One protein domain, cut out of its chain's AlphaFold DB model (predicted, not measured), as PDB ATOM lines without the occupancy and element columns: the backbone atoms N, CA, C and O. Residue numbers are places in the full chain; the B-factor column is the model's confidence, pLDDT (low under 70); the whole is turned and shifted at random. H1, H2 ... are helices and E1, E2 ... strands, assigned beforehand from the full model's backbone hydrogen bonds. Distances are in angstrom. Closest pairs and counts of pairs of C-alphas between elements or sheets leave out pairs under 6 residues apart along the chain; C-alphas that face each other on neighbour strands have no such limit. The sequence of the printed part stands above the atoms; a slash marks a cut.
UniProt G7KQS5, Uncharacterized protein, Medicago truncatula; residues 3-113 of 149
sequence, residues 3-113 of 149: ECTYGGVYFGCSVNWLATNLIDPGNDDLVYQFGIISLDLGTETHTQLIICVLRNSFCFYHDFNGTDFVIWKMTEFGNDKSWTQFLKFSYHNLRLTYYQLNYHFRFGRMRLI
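AT A GLANCE: This is residues 3 to 113 of the 149 residues of an uncharacterized protein of Medicago truncatula (UniProt G7KQS5). A single sheet of seven strands, E1 to E7, curls like part of a barrel that stays open, its edge strands E1 and E7 far from meeting. A short helix, H1, lies clear of the sheet after E7, and residues 94 to 99 stick out. The 111 printed residues hold these seven strands and then the helix, mostly strand by class; the strands form a meander, each the antiparallel neighbour of the one before. The whole is only just compact, close to loose, with a radius of gyration of the C-alphas of 15.7 A and spans of 40 by 35 by 28 A.

HOW THE PARTS SIT: E1, residues 9 to 11, and E2, residues 14 to 23, form a hairpin, with N 9 and O 16 2.8 A apart. E2 bends by 54 degrees at residue 18. E3, residues 31 to 40, is antiparallel to E2 at 157 degrees, with N 19 and O 35 2.8 A apart. E4, residues 46 to 54, is staggered: residues 46 to 50 pair with E3, N 36 and O 49 being 2.7 A apart, and residues 50 to 54 with E5, residues 57 to 64, N 52 and O 59 being 2.9 A apart. E6, residues 68 to 74, has N 64 and O 68 2.8 A apart across to E5, and N 71 and O 87 2.8 A apart across to E7, residues 83 to 90. H1, residues 98 to 106, is not on the sheet; each of its O i to N i+4 pairs is within hydrogen-bond range.

IN THESE COORDINATES: E1 begins at C-alpha 9, (4.773, -52.914, -4.586). E2 spans 25.7 A, E3 27.8 A and E4 25.1 A. H1 ends at C-alpha 106, (0.100, -52.537, 29.774).

THE WHOLE: The C-alphas farthest apart, of Asn 79 and Tyr 99, are 41.9 A apart. The printed part has no cut, and no link is long. Confidence is under 70 at residues 3 to 6, 22 to 32 and 97 to 111.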
ATOM      1  N   GLU A   3      -3.831 -43.885   5.965       49.94
ATOM      2  CA  GLU A   3      -4.303 -43.725   4.589       49.94
ATOM      3  C   GLU A   3      -3.240 -44.247   3.616       49.94
ATOM      4  O   GLU A   3      -2.062 -43.879   3.696       49.94
ATOM      5  N   CYS A   4      -3.649 -45.130   2.700       55.62
ATOM      6  CA  CYS A   4      -2.813 -45.558   1.580       55.62
ATOM      7  C   CYS A   4      -2.799 -44.444   0.535       55.62
ATOM      8  O   CYS A   4      -3.787 -44.246  -0.168       55.62
ATOM      9  N   THR A   5      -1.691 -43.716   0.434       53.97
ATOM     10  CA  THR A   5      -1.586 -42.546  -0.449       53.97
ATOM     11  C   THR A   5      -0.944 -42.855  -1.801       53.97
ATOM     12  O   THR A   5      -1.154 -42.103  -2.749       53.97
ATOM     13  N   TYR A   6      -0.220 -43.975  -1.933       61.19
ATOM     14  CA  TYR A   6       0.497 -44.350  -3.160       61.19
ATOM     15  C   TYR A   6       0.411 -45.861  -3.446       61.19
ATOM     16  O   TYR A   6       0.230 -46.666  -2.532       61.19
ATOM     17  N   GLY A   7       0.519 -46.248  -4.724       74.44
ATOM     18  CA  GLY A   7       0.401 -47.641  -5.175       74.44
ATOM     19  C   GLY A   7       1.409 -48.583  -4.502       74.44
ATOM     20  O   GLY A   7       2.574 -48.231  -4.329       74.44
ATOM     21  N   GLY A   8       0.949 -49.774  -4.108       79.00
ATOM     22  CA  GLY A   8       1.779 -50.781  -3.448       79.00
ATOM     23  C   GLY A   8       2.682 -51.560  -4.412       79.00
ATOM     24  O   GLY A   8       2.372 -51.718  -5.591       79.00
ATOM     25  N   VAL A   9       3.789 -52.081  -3.888       86.62
ATOM     26  CA  VAL A   9       4.773 -52.914  -4.586       86.62
ATOM     27  C   VAL A   9       4.792 -54.303  -3.959       86.62
ATOM     28  O   VAL A   9       4.984 -54.450  -2.752       86.62
ATOM     29  N   TYR A  10       4.631 -55.335  -4.786       86.56
ATOM     30  CA  TYR A  10       4.805 -56.725  -4.371       86.56
ATOM     31  C   TYR A  10       6.261 -57.162  -4.571       86.56
ATOM     32  O   TYR A  10       6.777 -57.109  -5.688       86.56
ATOM     33  N   PHE A  11       6.924 -57.598  -3.500       79.62
ATOM     34  CA  PHE A  11       8.308 -58.070  -3.535       79.62
ATOM     35  C   PHE A  11       8.558 -59.112  -2.440       79.62
ATOM     36  O   PHE A  11       8.175 -58.909  -1.291       79.62
ATOM     37  N   GLY A  12       9.207 -60.230  -2.783       78.19
ATOM     38  CA  GLY A  12       9.646 -61.232  -1.799       78.19
ATOM     39  C   GLY A  12       8.530 -61.770  -0.894       78.19
ATOM     40  O   GLY A  12       8.723 -61.835   0.311       78.19
ATOM     41  N   CYS A  13       7.362 -62.102  -1.459       84.00
ATOM     42  CA  CYS A  13       6.155 -62.536  -0.728       84.00
ATOM     43  C   CYS A  13       5.516 -61.478   0.191       84.00
ATOM     44  O   CYS A  13       4.587 -61.796   0.932       84.00
ATOM     45  N   SER A  14       5.953 -60.221   0.101       86.75
ATOM     46  CA  SER A  14       5.377 -59.103   0.846       86.75
ATOM     47  C   SER A  14       4.735 -58.068  -0.076       86.75
ATOM     48  O   SER A  14       5.214 -57.814  -1.185       86.75
ATOM     49  N   VAL A  15       3.644 -57.453   0.380       86.88
ATOM     50  CA  VAL A  15       3.056 -56.257  -0.235       86.88
ATOM     51  C   VAL A  15       3.504 -55.052   0.580       86.88
ATOM     52  O   VAL A  15       3.259 -54.991   1.780       86.88
ATOM     53  N   ASN A  16       4.159 -54.097  -0.072       86.50
ATOM     54  CA  ASN A  16       4.733 -52.914   0.559       86.50
ATOM     55  C   ASN A  16       4.051 -51.663   0.017       86.50
ATOM     56  O   ASN A  16       3.900 -51.538  -1.194       86.50
ATOM     57  N   TRP A  17       3.664 -50.715   0.860       87.94
ATOM     58  CA  TRP A  17       3.115 -49.441   0.390       87.94
ATOM     59  C   TRP A  17       3.514 -48.286   1.296       87.94
ATOM     60  O   TRP A  17       3.747 -48.461   2.493       87.94
ATOM     61  N   LEU A  18       3.589 -47.094   0.705       85.25
ATOM     62  CA  LEU A  18       3.771 -45.860   1.452       85.25
ATOM     63  C   LEU A  18       2.421 -45.454   2.049       85.25
ATOM     64  O   LEU A  18       1.429 -45.286   1.336       85.25
ATOM     65  N   ALA A  19       2.395 -45.311   3.364       83.38
ATOM     66  CA  ALA A  19       1.253 -44.861   4.128       83.38
ATOM     67  C   ALA A  19       1.573 -43.530   4.804       83.38
ATOM     68  O   ALA A  19       2.688 -43.289   5.276       83.38
ATOM     69  N   THR A  20       0.560 -42.678   4.884       77.75
ATOM     70  CA  THR A  20       0.585 -41.480   5.718       77.75
ATOM     71  C   THR A  20      -0.151 -41.776   7.010       77.75
ATOM     72  O   THR A  20      -1.313 -42.191   7.007       77.75
ATOM     73  N   ASN A  21       0.540 -41.577   8.124       70.69
ATOM     74  CA  ASN A  21      -0.034 -41.643   9.449       70.69
ATOM     75  C   ASN A  21      -0.288 -40.222   9.950       70.69
ATOM     76  O   ASN A  21       0.632 -39.408  10.033       70.69
ATOM     77  N   LEU A  22      -1.546 -39.944  10.272       67.50
ATOM     78  CA  LEU A  22      -1.950 -38.727  10.959       67.50
ATOM     79  C   LEU A  22      -1.673 -38.900  12.449       67.50
ATOM     80  O   LEU A  22      -2.307 -39.733  13.106       67.50
ATOM     81  N   ILE A  23      -0.732 -38.119  12.969       64.75
ATOM     82  CA  ILE A  23      -0.493 -38.014  14.403       64.75
ATOM     83  C   ILE A  23      -1.254 -36.783  14.888       64.75
ATOM     84  O   ILE A  23      -0.996 -35.676  14.421       64.75
ATOM     85  N   ASP A  24      -2.196 -36.999  15.806       59.16
ATOM     86  CA  ASP A  24      -2.853 -35.938  16.571       59.16
ATOM     87  C   ASP A  24      -2.124 -35.796  17.919       59.16
ATOM     88  O   ASP A  24      -2.322 -36.627  18.811       59.16
ATOM     89  N   PRO A  25      -1.221 -34.810  18.071       54.81
ATOM     90  CA  PRO A  25      -0.530 -34.545  19.330       54.81
ATOM     91  C   PRO A  25      -1.416 -33.831  20.366       54.81
ATOM     92  O   PRO A  25      -0.973 -33.615  21.494       54.81
ATOM     93  N   GLY A  26      -2.655 -33.471  20.018       53.44
ATOM     94  CA  GLY A  26      -3.538 -32.655  20.838       53.44
ATOM     95  C   GLY A  26      -3.996 -31.404  20.093       53.44
ATOM     96  O   GLY A  26      -3.447 -30.328  20.289       53.44
ATOM     97  N   ASN A  27      -5.045 -31.573  19.295       52.12
ATOM     98  CA  ASN A  27      -6.059 -30.597  18.876       52.12
ATOM     99  C   ASN A  27      -5.676 -29.336  18.078       52.12
ATOM    100  O   ASN A  27      -6.607 -28.754  17.535       52.12
ATOM    101  N   ASP A  28      -4.409 -28.930  17.939       55.03
ATOM    102  CA  ASP A  28      -4.092 -27.697  17.183       55.03
ATOM    103  C   ASP A  28      -3.122 -27.856  15.995       55.03
ATOM    104  O   ASP A  28      -3.116 -26.979  15.140       55.03
ATOM    105  N   ASP A  29      -2.397 -28.974  15.837       56.19
ATOM    106  CA  ASP A  29      -1.564 -29.208  14.640       56.19
ATOM    107  C   ASP A  29      -1.491 -30.694  14.248       56.19
ATOM    108  O   ASP A  29      -0.979 -31.532  14.992       56.19
ATOM    109  N   LEU A  30      -1.979 -31.028  13.047       59.84
ATOM    110  CA  LEU A  30      -1.853 -32.371  12.472       59.84
ATOM    111  C   LEU A  30      -0.447 -32.557  11.900       59.84
ATOM    112  O   LEU A  30      -0.072 -31.907  10.922       59.84
ATOM    113  N   VAL A  31       0.315 -33.495  12.462       62.81
ATOM    114  CA  VAL A  31       1.622 -33.875  11.914       62.81
ATOM    115  C   VAL A  31       1.455 -35.114  11.043       62.81
ATOM    116  O   VAL A  31       1.004 -36.167  11.502       62.81
ATOM    117  N   TYR A  32       1.847 -34.991   9.776       68.50
ATOM    118  CA  TYR A  32       1.912 -36.119   8.854       68.50
ATOM    119  C   TYR A  32       3.238 -36.850   9.016       68.50
ATOM    120  O   TYR A  32       4.312 -36.270   8.869       68.50
ATOM    121  N   GLN A  33       3.151 -38.149   9.264       75.19
ATOM    122  CA  GLN A  33       4.291 -39.045   9.286       75.19
ATOM    123  C   GLN A  33       4.191 -40.021   8.115       75.19
ATOM    124  O   GLN A  33       3.152 -40.644   7.904       75.19
ATOM    125  N   PHE A  34       5.274 -40.173   7.359       80.56
ATOM    126  CA  PHE A  34       5.345 -41.137   6.264       80.56
ATOM    127  C   PHE A  34       5.963 -42.439   6.759       80.56
ATOM    128  O   PHE A  34       6.987 -42.430   7.443       80.56
ATOM    129  N   GLY A  35       5.362 -43.566   6.399       82.06
ATOM    130  CA  GLY A  35       5.911 -44.877   6.708       82.06
ATOM    131  C   GLY A  35       5.655 -45.883   5.600       82.06
ATOM    132  O   GLY A  35       4.695 -45.768   4.849       82.06
ATOM    133  N   ILE A  36       6.523 -46.878   5.502       83.81
ATOM    134  CA  ILE A  36       6.337 -48.050   4.659       83.81
ATOM    135  C   ILE A  36       5.652 -49.109   5.513       83.81
ATOM    136  O   ILE A  36       6.167 -49.497   6.563       83.81
ATOM    137  N   ILE A  37       4.496 -49.582   5.067       84.06
ATOM    138  CA  ILE A  37       3.866 -50.774   5.631       84.06
ATOM    139  C   ILE A  37       4.236 -51.942   4.735       84.06
ATOM    140  O   ILE A  37       4.023 -51.879   3.527       84.06
ATOM    141  N   SER A  38       4.796 -52.983   5.337       85.69
ATOM    142  CA  SER A  38       5.110 -54.253   4.693       85.69
ATOM    143  C   SER A  38       4.206 -55.328   5.278       85.69
ATOM    144  O   SER A  38       4.213 -55.527   6.491       85.69
ATOM    145  N   LEU A  39       3.409 -55.993   4.445       86.00
ATOM    146  CA  LEU A  39       2.570 -57.129   4.821       86.00
ATOM    147  C   LEU A  39       3.150 -58.395   4.195       86.00
ATOM    148  O   LEU A  39       3.098 -58.552   2.976       86.00
ATOM    149  N   ASP A  40       3.682 -59.285   5.022       88.06
ATOM    150  CA  ASP A  40       4.102 -60.624   4.622       88.06
ATOM    151  C   ASP A  40       2.857 -61.498   4.411       88.06
ATOM    152  O   ASP A  40       2.064 -61.698   5.331       88.06
ATOM    153  N   LEU A  41       2.662 -61.997   3.189       83.00
ATOM    154  CA  LEU A  41       1.501 -62.821   2.839       83.00
ATOM    155  C   LEU A  41       1.661 -64.290   3.247       83.00
ATOM    156  O   LEU A  41       0.670 -65.010   3.308       83.00
ATOM    157  N   GLY A  42       2.890 -64.756   3.476       85.88
ATOM    158  CA  GLY A  42       3.159 -66.132   3.882       85.88
ATOM    159  C   GLY A  42       2.870 -66.363   5.361       85.88
ATOM    160  O   GLY A  42       2.392 -67.431   5.735       85.88
ATOM    161  N   THR A  43       3.149 -65.363   6.197       88.62
ATOM    162  CA  THR A  43       2.927 -65.419   7.651       88.62
ATOM    163  C   THR A  43       1.735 -64.589   8.123       88.62
ATOM    164  O   THR A  43       1.384 -64.664   9.299       88.62
ATOM    165  N   GLU A  44       1.143 -63.779   7.240       84.81
ATOM    166  CA  GLU A  44       0.106 -62.787   7.561       84.81
ATOM    167  C   GLU A  44       0.558 -61.757   8.618       84.81
ATOM    168  O   GLU A  44      -0.250 -61.149   9.324       84.81
ATOM    169  N   THR A  45       1.871 -61.532   8.738       83.81
ATOM    170  CA  THR A  45       2.441 -60.535   9.658       83.81
ATOM    171  C   THR A  45       2.727 -59.224   8.945       83.81
ATOM    172  O   THR A  45       3.132 -59.223   7.786       83.81
ATOM    173  N   HIS A  46       2.581 -58.098   9.642       84.50
ATOM    174  CA  HIS A  46       2.943 -56.791   9.098       84.50
ATOM    175  C   HIS A  46       4.060 -56.125   9.902       84.50
ATOM    176  O   HIS A  46       4.194 -56.335  11.106       84.50
ATOM    177  N   THR A  47       4.831 -55.279   9.224       82.31
ATOM    178  CA  THR A  47       5.829 -54.383   9.811       82.31
ATOM    179  C   THR A  47       5.570 -52.964   9.326       82.31
ATOM    180  O   THR A  47       5.281 -52.743   8.151       82.31
ATOM    181  N   GLN A  48       5.681 -51.993  10.230       82.75
ATOM    182  CA  GLN A  48       5.608 -50.571   9.908       82.75
ATOM    183  C   GLN A  48       6.992 -49.949  10.106       82.75
ATOM    184  O   GLN A  48       7.535 -49.979  11.207       82.75
ATOM    185  N   LEU A  49       7.551 -49.384   9.038       83.44
ATOM    186  CA  LEU A  49       8.823 -48.665   9.038       83.44
ATOM    187  C   LEU A  49       8.534 -47.183   8.841       83.44
ATOM    188  O   LEU A  49       7.977 -46.799   7.817       83.44
ATOM    189  N   ILE A  50       8.896 -46.335   9.793       86.38
ATOM    190  CA  ILE A  50       8.657 -44.895   9.681       86.38
ATOM    191  C   ILE A  50       9.880 -44.227   9.063       86.38
ATOM    192  O   ILE A  50      11.001 -44.505   9.476       86.38
ATOM    193  N   ILE A  51       9.670 -43.338   8.094       88.50
ATOM    194  CA  ILE A  51      10.740 -42.626   7.392       88.50
ATOM    195  C   ILE A  51      11.080 -41.328   8.134       88.50
ATOM    196  O   ILE A  51      10.192 -40.584   8.550       88.50
ATOM    197  N   CYS A  52      12.371 -41.021   8.247       88.62
ATOM    198  CA  CYS A  52      12.865 -39.715   8.677       88.62
ATOM    199  C   CYS A  52      14.159 -39.339   7.939       88.62
ATOM    200  O   CYS A  52      14.732 -40.138   7.196       88.62
ATOM    201  N   VAL A  53      14.621 -38.103   8.135       89.75
ATOM    202  CA  VAL A  53      15.911 -37.632   7.620       89.75
ATOM    203  C   VAL A  53      16.769 -37.211   8.803       89.75
ATOM    204  O   VAL A  53      16.373 -36.344   9.575       89.75
ATOM    205  N   LEU A  54      17.950 -37.814   8.941       91.00
ATOM    206  CA  LEU A  54      18.932 -37.452   9.965       91.00
ATOM    207  C   LEU A  54      20.261 -37.127   9.296       91.00
ATOM    208  O   LEU A  54      20.799 -37.943   8.547       91.00
ATOM    209  N   ARG A  55      20.795 -35.934   9.579       88.19
ATOM    210  CA  ARG A  55      22.095 -35.456   9.080       88.19
ATOM    211  C   ARG A  55      22.275 -35.689   7.569       88.19
ATOM    212  O   ARG A  55      23.280 -36.240   7.124       88.19
ATOM    213  N   ASN A  56      21.258 -35.288   6.802       85.75
ATOM    214  CA  ASN A  56      21.165 -35.402   5.338       85.75
ATOM    215  C   ASN A  56      21.122 -36.833   4.780       85.75
ATOM    216  O   ASN A  56      21.369 -37.041   3.594       85.75
ATOM    217  N   SER A  57      20.801 -37.829   5.600       89.81
ATOM    218  CA  SER A  57      20.617 -39.205   5.143       89.81
ATOM    219  C   SER A  57      19.187 -39.664   5.361       89.81
ATOM    220  O   SER A  57      18.579 -39.362   6.390       89.81
ATOM    221  N   PHE A  58      18.671 -40.424   4.394       91.25
ATOM    222  CA  PHE A  58      17.413 -41.133   4.562       91.25
ATOM    223  C   PHE A  58      17.569 -42.203   5.631       91.25
ATOM    224  O   PHE A  58      18.497 -43.015   5.595       91.25
ATOM    225  N   CYS A  59      16.633 -42.194   6.566       92.44
ATOM    226  CA  CYS A  59      16.559 -43.146   7.649       92.44
ATOM    227  C   CYS A  59      15.169 -43.769   7.682       92.44
ATOM    228  O   CYS A  59      14.176 -43.146   7.294       92.44
ATOM    229  N   PHE A  60      15.095 -44.985   8.203       91.00
ATOM    230  CA  PHE A  60      13.844 -45.495   8.734       91.00
ATOM    231  C   PHE A  60      14.054 -45.997  10.149       91.00
ATOM    232  O   PHE A  60      15.147 -46.425  10.525       91.00
ATOM    233  N   TYR A  61      12.995 -45.954  10.937       89.88
ATOM    234  CA  TYR A  61      13.008 -46.461  12.291       89.88
ATOM    235  C   TYR A  61      11.749 -47.266  12.581       89.88
ATOM    236  O   TYR A  61      10.721 -47.114  11.918       89.88
ATOM    237  N   HIS A  62      11.854 -48.162  13.551       86.19
ATOM    238  CA  HIS A  62      10.739 -48.980  14.002       86.19
ATOM    239  C   HIS A  62      10.955 -49.450  15.438       86.19
ATOM    240  O   HIS A  62      12.087 -49.524  15.930       86.19
ATOM    241  N   ASP A  63       9.845 -49.815  16.072       83.75
ATOM    242  CA  ASP A  63       9.852 -50.559  17.322       83.75
ATOM    243  C   ASP A  63      10.113 -52.037  17.031       83.75
ATOM    244  O   ASP A  63       9.410 -52.666  16.238       83.75
ATOM    245  N   PHE A  64      11.100 -52.611  17.706       80.25
ATOM    246  CA  PHE A  64      11.435 -54.023  17.618       80.25
ATOM    247  C   PHE A  64      10.964 -54.744  18.881       80.25
ATOM    248  O   PHE A  64      11.360 -54.406  20.000       80.25
ATOM    249  N   ASN A  65      10.069 -55.721  18.703       76.88
ATOM    250  CA  ASN A  65       9.424 -56.496  19.774       76.88
ATOM    251  C   ASN A  65       8.737 -55.651  20.868       76.88
ATOM    252  O   ASN A  65       8.455 -56.150  21.954       76.88
ATOM    253  N   GLY A  66       8.471 -54.369  20.595       73.12
ATOM    254  CA  GLY A  66       7.910 -53.422  21.559       73.12
ATOM    255  C   GLY A  66       8.853 -53.024  22.701       73.12
ATOM    256  O   GLY A  66       8.428 -52.300  23.589       73.12
ATOM    257  N   THR A  67      10.109 -53.480  22.716       79.75
ATOM    258  CA  THR A  67      11.068 -53.200  23.802       79.75
ATOM    259  C   THR A  67      12.275 -52.399  23.351       79.75
ATOM    260  O   THR A  67      12.888 -51.709  24.170       79.75
ATOM    261  N   ASP A  68      12.610 -52.490  22.069       85.25
ATOM    262  CA  ASP A  68      13.770 -51.838  21.489       85.25
ATOM    263  C   ASP A  68      13.338 -50.866  20.399       85.25
ATOM    264  O   ASP A  68      12.372 -51.099  19.676       85.25
ATOM    265  N   PHE A  69      14.112 -49.803  20.253       87.75
ATOM    266  CA  PHE A  69      14.002 -48.853  19.165       87.75
ATOM    267  C   PHE A  69      15.205 -49.021  18.240       87.75
ATOM    268  O   PHE A  69      16.349 -49.093  18.706       87.75
ATOM    269  N   VAL A  70      14.957 -49.099  16.934       90.94
ATOM    270  CA  VAL A  70      16.000 -49.326  15.926       90.94
ATOM    271  C   VAL A  70      15.912 -48.267  14.839       90.94
ATOM    272  O   VAL A  70      14.839 -48.036  14.288       90.94
ATOM    273  N   ILE A  71      17.054 -47.675  14.487       92.62
ATOM    274  CA  ILE A  71      17.213 -46.758  13.355       92.62
ATOM    275  C   ILE A  71      18.166 -47.384  12.343       92.62
ATOM    276  O   ILE A  71      19.278 -47.792  12.682       92.62
ATOM    277  N   TRP A  72      17.745 -47.390  11.088       94.00
ATOM    278  CA  TRP A  72      18.559 -47.717   9.927       94.00
ATOM    279  C   TRP A  72      18.797 -46.468   9.095       94.00
ATOM    280  O   TRP A  72      17.931 -45.597   9.011       94.00
ATOM    281  N   LYS A  73      19.970 -46.392   8.471       93.44
ATOM    282  CA  LYS A  73      20.422 -45.241   7.692       93.44
ATOM    283  C   LYS A  73      20.949 -45.697   6.338       93.44
ATOM    284  O   LYS A  73      21.734 -46.639   6.265       93.44
ATOM    285  N   MET A  74      20.550 -45.001   5.280       93.12
ATOM    286  CA  MET A  74      21.129 -45.151   3.949       93.12
ATOM    287  C   MET A  74      22.454 -44.385   3.901       93.12
ATOM    288  O   MET A  74      22.483 -43.169   4.104       93.12
ATOM    289  N   THR A  75      23.556 -45.097   3.665       92.00
ATOM    290  CA  THR A  75      24.900 -44.496   3.616       92.00
ATOM    291  C   THR A  75      25.277 -43.974   2.230       92.00
ATOM    292  O   THR A  75      26.092 -43.060   2.131       92.00
ATOM    293  N   GLU A  76      24.636 -44.480   1.175       92.50
ATOM    294  CA  GLU A  76      24.799 -44.025  -0.205       92.50
ATOM    295  C   GLU A  76      23.424 -43.843  -0.855       92.50
ATOM    296  O   GLU A  76      22.621 -44.774  -0.936       92.50
ATOM    297  N   PHE A  77      23.133 -42.625  -1.316       87.94
ATOM    298  CA  PHE A  77      21.818 -42.284  -1.853       87.94
ATOM    299  C   PHE A  77      21.445 -43.151  -3.065       87.94
ATOM    300  O   PHE A  77      22.176 -43.207  -4.051       87.94
ATOM    301  N   GLY A  78      20.282 -43.804  -3.001       82.69
ATOM    302  CA  GLY A  78      19.755 -44.650  -4.075       82.69
ATOM    303  C   GLY A  78      20.346 -46.063  -4.138       82.69
ATOM    304  O   GLY A  78      19.890 -46.857  -4.957       82.69
ATOM    305  N   ASN A  79      21.306 -46.408  -3.273       86.50
ATOM    306  CA  ASN A  79      21.861 -47.757  -3.190       86.50
ATOM    307  C   ASN A  79      21.124 -48.573  -2.115       86.50
ATOM    308  O   ASN A  79      21.296 -48.349  -0.912       86.50
ATOM    309  N   ASP A  80      20.331 -49.551  -2.550       82.69
ATOM    310  CA  ASP A  80      19.548 -50.466  -1.711       82.69
ATOM    311  C   ASP A  80      20.403 -51.359  -0.795       82.69
ATOM    312  O   ASP A  80      19.919 -51.842   0.225       82.69
ATOM    313  N   LYS A  81      21.688 -51.541  -1.099       88.56
ATOM    314  CA  LYS A  81      22.627 -52.319  -0.275       88.56
ATOM    315  C   LYS A  81      23.394 -51.472   0.735       88.56
ATOM    316  O   LYS A  81      24.143 -52.016   1.540       88.56
ATOM    317  N   SER A  82      23.225 -50.152   0.696       91.25
ATOM    318  CA  SER A  82      23.952 -49.212   1.558       91.25
ATOM    319  C   SER A  82      23.269 -48.954   2.906       91.25
ATOM    320  O   SER A  82      23.763 -48.159   3.711       91.25
ATOM    321  N   TRP A  83      22.122 -49.589   3.157       92.88
ATOM    322  CA  TRP A  83      21.423 -49.486   4.431       92.88
ATOM    323  C   TRP A  83      22.210 -50.185   5.536       92.88
ATOM    324  O   TRP A  83      22.511 -51.375   5.453       92.88
ATOM    325  N   THR A  84      22.504 -49.454   6.606       93.38
ATOM    326  CA  THR A  84      23.167 -49.987   7.799       93.38
ATOM    327  C   THR A  84      22.368 -49.642   9.048       93.38
ATOM    328  O   THR A  84      21.688 -48.613   9.112       93.38
ATOM    329  N   GLN A  85      22.416 -50.520  10.053       93.31
ATOM    330  CA  GLN A  85      21.819 -50.224  11.351       93.31
ATOM    331  C   GLN A  85      22.646 -49.115  12.006       93.31
ATOM    332  O   GLN A  85      23.810 -49.325  12.342       93.31
ATOM    333  N   PHE A  86      22.044 -47.941  12.173       92.31
ATOM    334  CA  PHE A  86      22.699 -46.775  12.756       92.31
ATOM    335  C   PHE A  86      22.669 -46.824  14.282       92.31
ATOM    336  O   PHE A  86      23.683 -46.584  14.929       92.31
ATOM    337  N   LEU A  87      21.513 -47.159  14.859       91.31
ATOM    338  CA  LEU A  87      21.319 -47.159  16.304       91.31
ATOM    339  C   LEU A  87      20.316 -48.239  16.712       91.31
ATOM    340  O   LEU A  87      19.296 -48.426  16.050       91.31
ATOM    341  N   LYS A  88      20.591 -48.922  17.825       91.75
ATOM    342  CA  LYS A  88      19.634 -49.787  18.520       91.75
ATOM    343  C   LYS A  88      19.775 -49.583  20.025       91.75
ATOM    344  O   LYS A  88      20.872 -49.740  20.556       91.75
ATOM    345  N   PHE A  89      18.681 -49.277  20.713       88.38
ATOM    346  CA  PHE A  89      18.658 -49.182  22.174       88.38
ATOM    347  C   PHE A  89      17.326 -49.678  22.738       88.38
ATOM    348  O   PHE A  89      16.306 -49.665  22.050       88.38
ATOM    349  N   SER A  90      17.338 -50.120  23.996       85.94
ATOM    350  CA  SER A  90      16.110 -50.507  24.690       85.94
ATOM    351  C   SER A  90      15.410 -49.282  25.263       85.94
ATOM    352  O   SER A  90      16.071 -48.396  25.805       85.94
ATOM    353  N   TYR A  91      14.078 -49.273  25.262       80.94
ATOM    354  CA  TYR A  91      13.284 -48.270  25.977       80.94
ATOM    355  C   TYR A  91      13.637 -48.171  27.471       80.94
ATOM    356  O   TYR A  91      13.465 -47.112  28.061       80.94
ATOM    357  N   HIS A  92      14.197 -49.231  28.067       78.44
ATOM    358  CA  HIS A  92      14.716 -49.226  29.441       78.44
ATOM    359  C   HIS A  92      15.939 -48.317  29.638       78.44
ATOM    360  O   HIS A  92      16.206 -47.893  30.758       78.44
ATOM    361  N   ASN A  93      16.683 -48.020  28.568       80.69
ATOM    362  CA  ASN A  93      17.823 -47.102  28.610       80.69
ATOM    363  C   ASN A  93      17.372 -45.639  28.571       80.69
ATOM    364  O   ASN A  93      18.155 -44.738  28.868       80.69
ATOM    365  N   LEU A  94      16.114 -45.391  28.202       78.12
ATOM    366  CA  LEU A  94      15.502 -44.093  28.401       78.12
ATOM    367  C   LEU A  94      15.108 -44.013  29.871       78.12
ATOM    368  O   LEU A  94      14.416 -44.894  30.380       78.12
ATOM    369  N   ARG A  95      15.514 -42.944  30.554       70.88
ATOM    370  CA  ARG A  95      15.152 -42.672  31.955       70.88
ATOM    371  C   ARG A  95      13.691 -42.226  32.093       70.88
ATOM    372  O   ARG A  95      13.366 -41.261  32.770       70.88
ATOM    373  N   LEU A  96      12.788 -42.940  31.430       73.00
ATOM    374  CA  LEU A  96      11.355 -42.736  31.524       73.00
ATOM    375  C   LEU A  96      10.862 -43.254  32.875       73.00
ATOM    376  O   LEU A  96      11.272 -44.310  33.361       73.00
ATOM    377  N   THR A  97       9.938 -42.522  33.484       67.00
ATOM    378  CA  THR A  97       9.298 -42.944  34.730       67.00
ATOM    379  C   THR A  97       8.575 -44.283  34.545       67.00
ATOM    380  O   THR A  97       8.034 -44.587  33.479       67.00
ATOM    381  N   TYR A  98       8.494 -45.076  35.620       62.38
ATOM    382  CA  TYR A  98       7.781 -46.363  35.637       62.38
ATOM    383  C   TYR A  98       6.353 -46.264  35.078       62.38
ATOM    384  O   TYR A  98       5.876 -47.192  34.424       62.38
ATOM    385  N   TYR A  99       5.678 -45.135  35.310       62.62
ATOM    386  CA  TYR A  99       4.352 -44.861  34.765       62.62
ATOM    387  C   TYR A  99       4.381 -44.719  33.240       62.62
ATOM    388  O   TYR A  99       3.589 -45.372  32.569       62.62
ATOM    389  N   GLN A 100       5.312 -43.946  32.680       65.31
ATOM    390  CA  GLN A 100       5.447 -43.762  31.228       65.31
ATOM    391  C   GLN A 100       5.742 -45.091  30.511       65.31
ATOM    392  O   GLN A 100       5.124 -45.387  29.487       65.31
ATOM    393  N   LEU A 101       6.598 -45.937  31.096       63.34
ATOM    394  CA  LEU A 101       6.882 -47.278  30.572       63.34
ATOM    395  C   LEU A 101       5.672 -48.221  30.720       63.34
ATOM    396  O   LEU A 101       5.282 -48.872  29.756       63.34
ATOM    397  N   ASN A 102       5.005 -48.280  31.881       57.53
ATOM    398  CA  ASN A 102       3.836 -49.161  32.054       57.53
ATOM    399  C   ASN A 102       2.629 -48.752  31.213       57.53
ATOM    400  O   ASN A 102       1.867 -49.628  30.812       57.53
ATOM    401  N   TYR A 103       2.444 -47.463  30.925       57.78
ATOM    402  CA  TYR A 103       1.412 -47.026  29.987       57.78
ATOM    403  C   TYR A 103       1.687 -47.540  28.566       57.78
ATOM    404  O   TYR A 103       0.750 -48.004  27.915       57.78
ATOM    405  N   HIS A 104       2.956 -47.556  28.133       57.94
ATOM    406  CA  HIS A 104       3.369 -48.151  26.857       57.94
ATOM    407  C   HIS A 104       3.136 -49.674  26.830       57.94
ATOM    408  O   HIS A 104       2.569 -50.187  25.866       57.94
ATOM    409  N   PHE A 105       3.497 -50.396  27.900       56.75
ATOM    410  CA  PHE A 105       3.453 -51.866  27.921       56.75
ATOM    411  C   PHE A 105       2.096 -52.491  28.300       56.75
ATOM    412  O   PHE A 105       1.774 -53.566  27.801       56.75
ATOM    413  N   ARG A 106       1.295 -51.880  29.190       50.31
ATOM    414  CA  ARG A 106       0.100 -52.537  29.774       50.31
ATOM    415  C   ARG A 106      -1.229 -52.183  29.124       50.31
ATOM    416  O   ARG A 106      -2.135 -53.007  29.153       50.31
ATOM    417  N   PHE A 107      -1.390 -50.969  28.600       48.38
ATOM    418  CA  PHE A 107      -2.733 -50.461  28.292       48.38
ATOM    419  C   PHE A 107      -3.117 -50.477  26.816       48.38
ATOM    420  O   PHE A 107      -4.266 -50.162  26.514       48.38
ATOM    421  N   GLY A 108      -2.216 -50.850  25.897       48.12
ATOM    422  CA  GLY A 108      -2.502 -51.106  24.471       48.12
ATOM    423  C   GLY A 108      -3.077 -49.933  23.654       48.12
ATOM    424  O   GLY A 108      -3.110 -50.004  22.430       48.12
ATOM    425  N   ARG A 109      -3.514 -48.851  24.306       44.94
ATOM    426  CA  ARG A 109      -4.212 -47.700  23.722       44.94
ATOM    427  C   ARG A 109      -3.313 -46.477  23.524       44.94
ATOM    428  O   ARG A 109      -3.687 -45.596  22.765       44.94
ATOM    429  N   MET A 110      -2.138 -46.428  24.156       53.91
ATOM    430  CA  MET A 110      -1.158 -45.340  24.012       53.91
ATOM    431  C   MET A 110       0.257 -45.921  23.924       53.91
ATOM    432  O   MET A 110       0.991 -45.986  24.909       53.91
ATOM    433  N   ARG A 111       0.653 -46.360  22.724       64.69
ATOM    434  CA  ARG A 111       2.064 -46.654  22.444       64.69
ATOM    435  C   ARG A 111       2.838 -45.334  22.485       64.69
ATOM    436  O   ARG A 111       2.504 -44.414  21.742       64.69
ATOM    437  N   LEU A 112       3.823 -45.219  23.383       71.31
ATOM    438  CA  LEU A 112       4.944 -44.278  23.216       71.31
ATOM    439  C   LEU A 112       5.481 -44.418  21.787       71.31
ATOM    440  O   LEU A 112       5.901 -45.504  21.407       71.31
ATOM    441  N   ILE A 113       5.425 -43.335  21.022       73.75
ATOM    442  CA  ILE A 113       6.032 -43.222  19.700       73.75
ATOM    443  C   ILE A 113       7.169 -42.228  19.854       73.75
ATOM    444  O   ILE A 113       6.923 -41.058  20.155       73.75
TER     445      ILE A 113